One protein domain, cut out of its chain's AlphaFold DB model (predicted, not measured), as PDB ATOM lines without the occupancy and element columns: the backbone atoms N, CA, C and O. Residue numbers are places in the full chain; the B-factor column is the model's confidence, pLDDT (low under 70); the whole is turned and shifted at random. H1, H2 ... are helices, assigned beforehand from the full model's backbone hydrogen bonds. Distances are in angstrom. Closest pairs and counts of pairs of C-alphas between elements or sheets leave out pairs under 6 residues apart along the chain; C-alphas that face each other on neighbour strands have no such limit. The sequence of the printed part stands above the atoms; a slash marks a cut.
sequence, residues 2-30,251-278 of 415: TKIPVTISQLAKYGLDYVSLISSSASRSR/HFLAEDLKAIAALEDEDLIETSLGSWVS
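AT A GLANCE: This is residues 2 to 30 and 251 to 278 of the 415 residues of an uncharacterized protein of Candidatus Saccharibacteria bacterium (UniProt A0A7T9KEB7). Two helices, the longer H1 and the shorter H2, lie side by side and run opposite ways; near the beginning of H1 the chain after H2 turns through two very short helices, H3 and H4, so that small turns gather at that end of the pair. From the other end of H1, residues 24 to 30 stick out as a free tail that adds to the length. The printed part has 57 residues, with four named helices in the order H1, H2, H3, H4, no named strand, and a cut between H1 and H2; the class is all helix. The whole is loose, with a radius of gyration of the C-alphas of 13.5 A, and its outline is flat, with spans of 44 by 28 by 15 A.

HOW THE PARTS SIT: H1, residues 8 to 23, and H2, residues 251 to 262, touch, with 18 pairs of C-alphas within 8 A. Their closest C-alphas are those of Ser 9 and Ala 261, 4.4 A apart. They run opposite ways at a shallow tilt of 32 degrees. With its residues 8 to 9 alone, H1 only just touches H3, residues 265 to 269, with 3 pairs of C-alphas within 8 A; the closest are those of Ser 9 and Asp 265, 6.5 A apart. H2 and H3 are apart, but only just, with a closest C-alpha distance of 8.4 A. H4, residues 275 to 278, is close to H1 but not clearly touching, the closest C-alphas being those of Ile 8 and Val 277 at 6.9 A. H4 is also close to H3 but not clearly touching, the closest C-alphas being those of Ile 269 and Ser 275 at 7.4 A. H2 and H4 are apart. In H1, H2 and H3 every O i to N i+4 pair is within hydrogen-bond range; H4 is too short for such a pair, and its one O i to N i+3 pair is not within range.

IN THESE COORDINATES: H1 begins at C-alpha 8, at (365.882, 310.726, 290.497), and spans 21.6 A to C-alpha 23, at (379.654, 322.794, 301.984). H2 spans 16.8 A from His 251 to Ala 262. H3, Asp 265 to Ile 269, and H4, Ser 275 to Ser 278, are much shorter; H4 ends at C-alpha 278, at (356.150, 308.605, 290.848).

THE WHOLE: The two C-alphas farthest apart are those of Arg 30 and Glu 270, at 45.2 A. Residues 31 to 250 are not printed, and C-alphas 30 and 251 are 22.4 A apart across this cut, which lies in the link from H1 to H2. The links from H2 to H3 and from H3 to H4 are tight. The mean pLDDT of the printed part is 71.9, and 19 residues are under 70: 2 to 5, 20 to 30, 251 to 252 and 254 to 255.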
ATOM      1  N   THR A   2     350.180 319.270 284.741       35.97
ATOM      2  CA  THR A   2     351.092 318.143 284.523       35.97
ATOM      3  C   THR A   2     352.365 318.434 285.317       35.97
ATOM      4  O   THR A   2     353.071 319.389 284.994       35.97
ATOM      5  N   LYS A   3     352.600 317.693 286.412       48.50
ATOM      6  CA  LYS A   3     353.877 317.735 287.138       48.50
ATOM      7  C   LYS A   3     354.969 317.486 286.094       48.50
ATOM      8  O   LYS A   3     354.879 316.520 285.341       48.50
ATOM      9  N   ILE A   4     355.948 318.380 286.002       49.00
ATOM     10  CA  ILE A   4     357.178 318.092 285.260       49.00
ATOM     11  C   ILE A   4     357.779 316.863 285.960       49.00
ATOM     12  O   ILE A   4     357.979 316.949 287.173       49.00
ATOM     13  N   PRO A   5     357.981 315.720 285.278       67.94
ATOM     14  CA  PRO A   5     358.549 314.543 285.918       67.94
ATOM     15  C   PRO A   5     360.008 314.865 286.246       67.94
ATOM     16  O   PRO A   5     360.849 314.938 285.355       67.94
ATOM     17  N   VAL A   6     360.282 315.168 287.514       75.94
ATOM     18  CA  VAL A   6     361.648 315.376 288.000       75.94
ATOM     19  C   VAL A   6     362.272 313.999 288.138       75.94
ATOM     20  O   VAL A   6     361.708 313.171 288.840       75.94
ATOM     21  N   THR A   7     363.392 313.719 287.483       82.69
ATOM     22  CA  THR A   7     363.999 312.386 287.594       82.69
ATOM     23  C   THR A   7     364.790 312.222 288.891       82.69
ATOM     24  O   THR A   7     365.138 313.202 289.555       82.69
ATOM     25  N   ILE A   8     365.104 310.984 289.276       84.00
ATOM     26  CA  ILE A   8     365.882 310.726 290.497       84.00
ATOM     27  C   ILE A   8     367.301 311.257 290.331       84.00
ATOM     28  O   ILE A   8     367.813 311.893 291.249       84.00
ATOM     29  N   SER A   9     367.901 311.107 289.143       81.75
ATOM     30  CA  SER A   9     369.184 311.745 288.833       81.75
ATOM     31  C   SER A   9     369.118 313.270 289.023       81.75
ATOM     32  O   SER A   9     370.053 313.871 289.554       81.75
ATOM     33  N   GLN A  10     368.007 313.919 288.653       84.81
ATOM     34  CA  GLN A  10     367.807 315.357 288.876       84.81
ATOM     35  C   GLN A  10     367.656 315.715 290.359       84.81
ATOM     36  O   GLN A  10     368.244 316.703 290.795       84.81
ATOM     37  N   LEU A  11     366.919 314.925 291.145       85.88
ATOM     38  CA  LEU A  11     366.814 315.122 292.597       85.88
ATOM     39  C   LEU A  11     368.159 314.914 293.297       85.88
ATOM     40  O   LEU A  11     368.522 315.703 294.166       85.88
ATOM     41  N   ALA A  12     368.925 313.902 292.887       85.81
ATOM     42  CA  ALA A  12     370.261 313.647 293.405       85.81
ATOM     43  C   ALA A  12     371.214 314.805 293.076       85.81
ATOM     44  O   ALA A  12     371.905 315.295 293.964       85.81
ATOM     45  N   LYS A  13     371.183 315.324 291.839       83.81
ATOM     46  CA  LYS A  13     371.928 316.534 291.440       83.81
ATOM     47  C   LYS A  13     371.506 317.765 292.235       83.81
ATOM     48  O   LYS A  13     372.367 318.494 292.702       83.81
ATOM     49  N   TYR A  14     370.210 317.960 292.458       85.25
ATOM     50  CA  TYR A  14     369.717 319.036 293.316       85.25
ATOM     51  C   TYR A  14     370.227 318.894 294.759       85.25
ATOM     52  O   TYR A  14     370.667 319.873 295.358       85.25
ATOM     53  N   GLY A  15     370.224 317.675 295.306       82.88
ATOM     54  CA  GLY A  15     370.810 317.370 296.610       82.88
ATOM     55  C   GLY A  15     372.313 317.655 296.653       82.88
ATOM     56  O   GLY A  15     372.783 318.263 297.609       82.88
ATOM     57  N   LEU A  16     373.059 317.294 295.605       77.06
ATOM     58  CA  LEU A  16     374.483 317.615 295.465       77.06
ATOM     59  C   LEU A  16     374.732 319.114 295.384       77.06
ATOM     60  O   LEU A  16     375.641 319.602 296.044       77.06
ATOM     61  N   ASP A  17     373.936 319.843 294.607       75.75
ATOM     62  CA  ASP A  17     374.035 321.295 294.493       75.75
ATOM     63  C   ASP A  17     373.728 321.951 295.835       75.75
ATOM     64  O   ASP A  17     374.441 322.855 296.259       75.75
ATOM     65  N   TYR A  18     372.722 321.453 296.556       75.19
ATOM     66  CA  TYR A  18     372.425 321.892 297.910       75.19
ATOM     67  C   TYR A  18     373.595 321.616 298.855       75.19
ATOM     68  O   TYR A  18     374.063 322.541 299.513       75.19
ATOM     69  N   VAL A  19     374.121 320.385 298.872       72.06
ATOM     70  CA  VAL A  19     375.305 319.998 299.653       72.06
ATOM     71  C   VAL A  19     376.507 320.853 299.268       72.06
ATOM     72  O   VAL A  19     377.242 321.271 300.147       72.06
ATOM     73  N   SER A  20     376.705 321.174 297.993       64.56
ATOM     74  CA  SER A  20     377.756 322.067 297.495       64.56
ATOM     75  C   SER A  20     377.557 323.500 297.991       64.56
ATOM     76  O   SER A  20     378.492 324.115 298.493       64.56
ATOM     77  N   LEU A  21     376.327 324.019 297.955       65.06
ATOM     78  CA  LEU A  21     375.983 325.343 298.474       65.06
ATOM     79  C   LEU A  21     376.276 325.447 299.971       65.06
ATOM     80  O   LEU A  21     376.917 326.410 300.393       65.06
ATOM     81  N   ILE A  22     375.866 324.448 300.760       64.81
ATOM     82  CA  ILE A  22     376.131 324.434 302.200       64.81
ATOM     83  C   ILE A  22     377.577 324.036 302.526       64.81
ATOM     84  O   ILE A  22     378.111 324.508 303.510       64.81
ATOM     85  N   SER A  23     378.257 323.206 301.733       56.72
ATOM     86  CA  SER A  23     379.654 322.794 301.984       56.72
ATOM     87  C   SER A  23     380.668 323.800 301.468       56.72
ATOM     88  O   SER A  23     381.819 323.778 301.909       56.72
ATOM     89  N   SER A  24     380.261 324.684 300.553       49.09
ATOM     90  CA  SER A  24     381.146 325.696 300.021       49.09
ATOM     91  C   SER A  24     381.686 326.525 301.182       49.09
ATOM     92  O   SER A  24     380.988 327.276 301.862       49.09
ATOM     93  N   SER A  25     383.002 326.443 301.351       44.81
ATOM     94  CA  SER A  25     383.834 327.364 302.129       44.81
ATOM     95  C   SER A  25     383.664 328.837 301.704       44.81
ATOM     96  O   SER A  25     384.279 329.729 302.279       44.81
ATOM     97  N   ALA A  26     382.810 329.097 300.707       40.38
ATOM     98  CA  ALA A  26     382.412 330.377 300.154       40.38
ATOM     99  C   ALA A  26     381.202 331.013 300.864       40.38
ATOM    100  O   ALA A  26     380.594 331.940 300.315       40.38
ATOM    101  N   SER A  27     380.862 330.607 302.093       44.47
ATOM    102  CA  SER A  27     380.088 331.501 302.951       44.47
ATOM    103  C   SER A  27     380.924 332.771 303.148       44.47
ATOM    104  O   SER A  27     381.878 332.789 303.920       44.47
ATOM    105  N   ARG A  28     380.582 333.857 302.444       42.34
ATOM    106  CA  ARG A  28     381.195 335.192 302.616       42.34
ATOM    107  C   ARG A  28     381.061 335.729 304.052       42.34
ATOM    108  O   ARG A  28     381.603 336.784 304.367       42.34
ATOM    109  N   SER A  29     380.319 335.037 304.918       52.03
ATOM    110  CA  SER A  29     380.247 335.296 306.348       52.03
ATOM    111  C   SER A  29     381.468 334.736 307.071       52.03
ATOM    112  O   SER A  29     381.779 333.551 306.958       52.03
ATOM    113  N   ARG A  30     382.113 335.583 307.873       58.25
ATOM    114  CA  ARG A  30     383.187 335.197 308.794       58.25
ATOM    115  C   ARG A  30     382.744 333.979 309.632       58.25
ATOM    116  O   ARG A  30     381.617 334.010 310.137       58.25
ATOM    117  N   HIS A 251     379.942 314.018 304.207       58.09
ATOM    118  CA  HIS A 251     380.698 313.707 302.989       58.09
ATOM    119  C   HIS A 251     380.230 312.393 302.346       58.09
ATOM    120  O   HIS A 251     380.165 312.322 301.121       58.09
ATOM    121  N   PHE A 252     379.812 311.411 303.154       63.00
ATOM    122  CA  PHE A 252     379.249 310.148 302.675       63.00
ATOM    123  C   PHE A 252     377.981 310.377 301.852       63.00
ATOM    124  O   PHE A 252     377.884 309.899 300.730       63.00
ATOM    125  N   LEU A 253     377.076 311.232 302.341       71.12
ATOM    126  CA  LEU A 253     375.869 311.604 301.600       71.12
ATOM    127  C   LEU A 253     376.209 312.276 300.261       71.12
ATOM    128  O   LEU A 253     375.516 312.062 299.273       71.12
ATOM    129  N   ALA A 254     377.269 313.087 300.210       69.56
ATOM    130  CA  ALA A 254     377.702 313.719 298.966       69.56
ATOM    131  C   ALA A 254     378.202 312.689 297.939       69.56
ATOM    132  O   ALA A 254     377.851 312.782 296.766       69.56
ATOM    133  N   GLU A 255     379.000 311.704 298.356       68.00
ATOM    134  CA  GLU A 255     379.456 310.637 297.456       68.00
ATOM    135  C   GLU A 255     378.303 309.698 297.055       68.00
ATOM    136  O   GLU A 255     378.187 309.369 295.876       68.00
ATOM    137  N   ASP A 256     377.382 309.365 297.967       78.62
ATOM    138  CA  ASP A 256     376.189 308.563 297.659       78.62
ATOM    139  C   ASP A 256     375.288 309.265 296.639       78.62
ATOM    140  O   ASP A 256     374.894 308.680 295.629       78.62
ATOM    141  N   LEU A 257     374.999 310.554 296.849       83.19
ATOM    142  CA  LEU A 257     374.217 311.345 295.900       83.19
ATOM    143  C   LEU A 257     374.921 311.445 294.544       83.19
ATOM    144  O   LEU A 257     374.256 311.444 293.510       83.19
ATOM    145  N   LYS A 258     376.256 311.500 294.520       81.50
ATOM    146  CA  LYS A 258     377.053 311.515 293.286       81.50
ATOM    147  C   LYS A 258     376.997 310.177 292.557       81.50
ATOM    148  O   LYS A 258     376.859 310.181 291.334       81.50
ATOM    149  N   ALA A 259     377.050 309.065 293.285       83.50
ATOM    150  CA  ALA A 259     376.856 307.734 292.728       83.50
ATOM    151  C   ALA A 259     375.445 307.590 292.139       83.50
ATOM    152  O   ALA A 259     375.309 307.221 290.976       83.50
ATOM    153  N   ILE A 260     374.407 307.985 292.884       86.19
ATOM    154  CA  ILE A 260     373.012 307.959 292.417       86.19
ATOM    155  C   ILE A 260     372.823 308.860 291.190       86.19
ATOM    156  O   ILE A 260     372.173 308.466 290.228       86.19
ATOM    157  N   ALA A 261     373.421 310.053 291.177       85.94
ATOM    158  CA  ALA A 261     373.322 310.986 290.055       85.94
ATOM    159  C   ALA A 261     373.955 310.456 288.754       85.94
ATOM    160  O   ALA A 261     373.618 310.967 287.679       85.94
ATOM    161  N   ALA A 262     374.872 309.489 288.859       86.31
ATOM    162  CA  ALA A 262     375.561 308.852 287.742       86.31
ATOM    163  C   ALA A 262     374.836 307.610 287.190       86.31
ATOM    164  O   ALA A 262     375.201 307.152 286.108       86.31
ATOM    165  N   LEU A 263     373.843 307.073 287.906       86.75
ATOM    166  CA  LEU A 263     373.018 305.952 287.447       86.75
ATOM    167  C   LEU A 263     371.987 306.407 286.403       86.75
ATOM    168  O   LEU A 263     371.597 307.579 286.362       86.75
ATOM    169  N   GLU A 264     371.541 305.472 285.561       84.56
ATOM    170  CA  GLU A 264     370.465 305.720 284.601       84.56
ATOM    171  C   GLU A 264     369.102 305.704 285.311       84.56
ATOM    172  O   GLU A 264     368.865 304.925 286.232       84.56
ATOM    173  N   ASP A 265     368.179 306.578 284.896       79.75
ATOM    174  CA  ASP A 265     366.871 306.691 285.558       79.75
ATOM    175  C   ASP A 265     366.022 305.406 285.406       79.75
ATOM    176  O   ASP A 265     365.190 305.123 286.270       79.75
ATOM    177  N   GLU A 266     366.258 304.606 284.357       82.19
ATOM    178  CA  GLU A 266     365.634 303.287 284.158       82.19
ATOM    179  C   GLU A 266     366.035 302.290 285.255       82.19
ATOM    180  O   GLU A 266     365.181 301.557 285.748       82.19
ATOM    181  N   ASP A 267     367.287 302.323 285.718       82.50
ATOM    182  CA  ASP A 267     367.749 301.462 286.814       82.50
ATOM    183  C   ASP A 267     367.146 301.886 288.162       82.50
ATOM    184  O   ASP A 267     366.958 301.073 289.067       82.50
ATOM    185  N   LEU A 268     366.843 303.178 288.315       81.06
ATOM    186  CA  LEU A 268     366.354 303.753 289.566       81.06
ATOM    187  C   LEU A 268     364.836 303.613 289.733       81.06
ATOM    188  O   LEU A 268     364.359 303.551 290.870       81.06
ATOM    189  N   ILE A 269     364.074 303.542 288.637       79.25
ATOM    190  CA  ILE A 269     362.604 303.494 288.678       79.25
ATOM    191  C   ILE A 269     362.067 302.212 289.326       79.25
ATOM    192  O   ILE A 269     361.016 302.238 289.966       79.25
ATOM    193  N   GLU A 270     362.807 301.105 289.213       74.88
ATOM    194  CA  GLU A 270     362.452 299.817 289.822       74.88
ATOM    195  C   GLU A 270     362.826 299.733 291.313       74.88
ATOM    196  O   GLU A 270     362.476 298.770 291.999       74.88
ATOM    197  N   THR A 271     363.520 300.745 291.842       81.88
ATOM    198  CA  THR A 271     363.929 300.806 293.251       81.88
ATOM    199  C   THR A 271     362.904 301.544 294.114       81.88
ATOM    200  O   THR A 271     361.990 302.205 293.621       81.88
ATOM    201  N   SER A 272     363.092 301.508 295.436       79.25
ATOM    202  CA  SER A 272     362.310 302.325 296.374       79.25
ATOM    203  C   SER A 272     362.494 303.837 296.172       79.25
ATOM    204  O   SER A 272     361.621 304.606 296.568       79.25
ATOM    205  N   LEU A 273     363.590 304.278 295.537       80.94
ATOM    206  CA  LEU A 273     363.799 305.683 295.171       80.94
ATOM    207  C   LEU A 273     362.870 306.108 294.020       80.94
ATOM    208  O   LEU A 273     362.427 307.255 294.000       80.94
ATOM    209  N   GLY A 274     362.515 305.171 293.126       77.38
ATOM    210  CA  GLY A 274     361.483 305.300 292.080       77.38
ATOM    211  C   GLY A 274     360.211 305.970 292.586       77.38
ATOM    212  O   GLY A 274     359.700 306.939 292.019       77.38
ATOM    213  N   SER A 275     359.745 305.473 293.726       75.75
ATOM    214  CA  SER A 275     358.481 305.846 294.354       75.75
ATOM    215  C   SER A 275     358.417 307.290 294.830       75.75
ATOM    216  O   SER A 275     357.328 307.844 294.938       75.75
ATOM    217  N   TRP A 276     359.563 307.916 295.103       74.00
ATOM    218  CA  TRP A 276     359.626 309.304 295.573       74.00
ATOM    219  C   TRP A 276     359.341 310.306 294.450       74.00
ATOM    220  O   TRP A 276     359.004 311.458 294.715       74.00
ATOM    221  N   VAL A 277     359.478 309.868 293.196       75.06
ATOM    222  CA  VAL A 277     359.177 310.662 292.000       75.06
ATOM    223  C   VAL A 277     357.790 310.336 291.452       75.06
ATOM    224  O   VAL A 277     357.078 311.242 291.012       75.06
ATOM    225  N   SER A 278     357.409 309.056 291.448       73.50
ATOM    226  CA  SER A 278     356.150 308.605 290.848       73.50
ATOM    227  C   SER A 278     354.943 308.675 291.789       73.50
ATOM    228  O   SER A 278     353.816 308.571 291.310       73.50
TER     229      SER A 278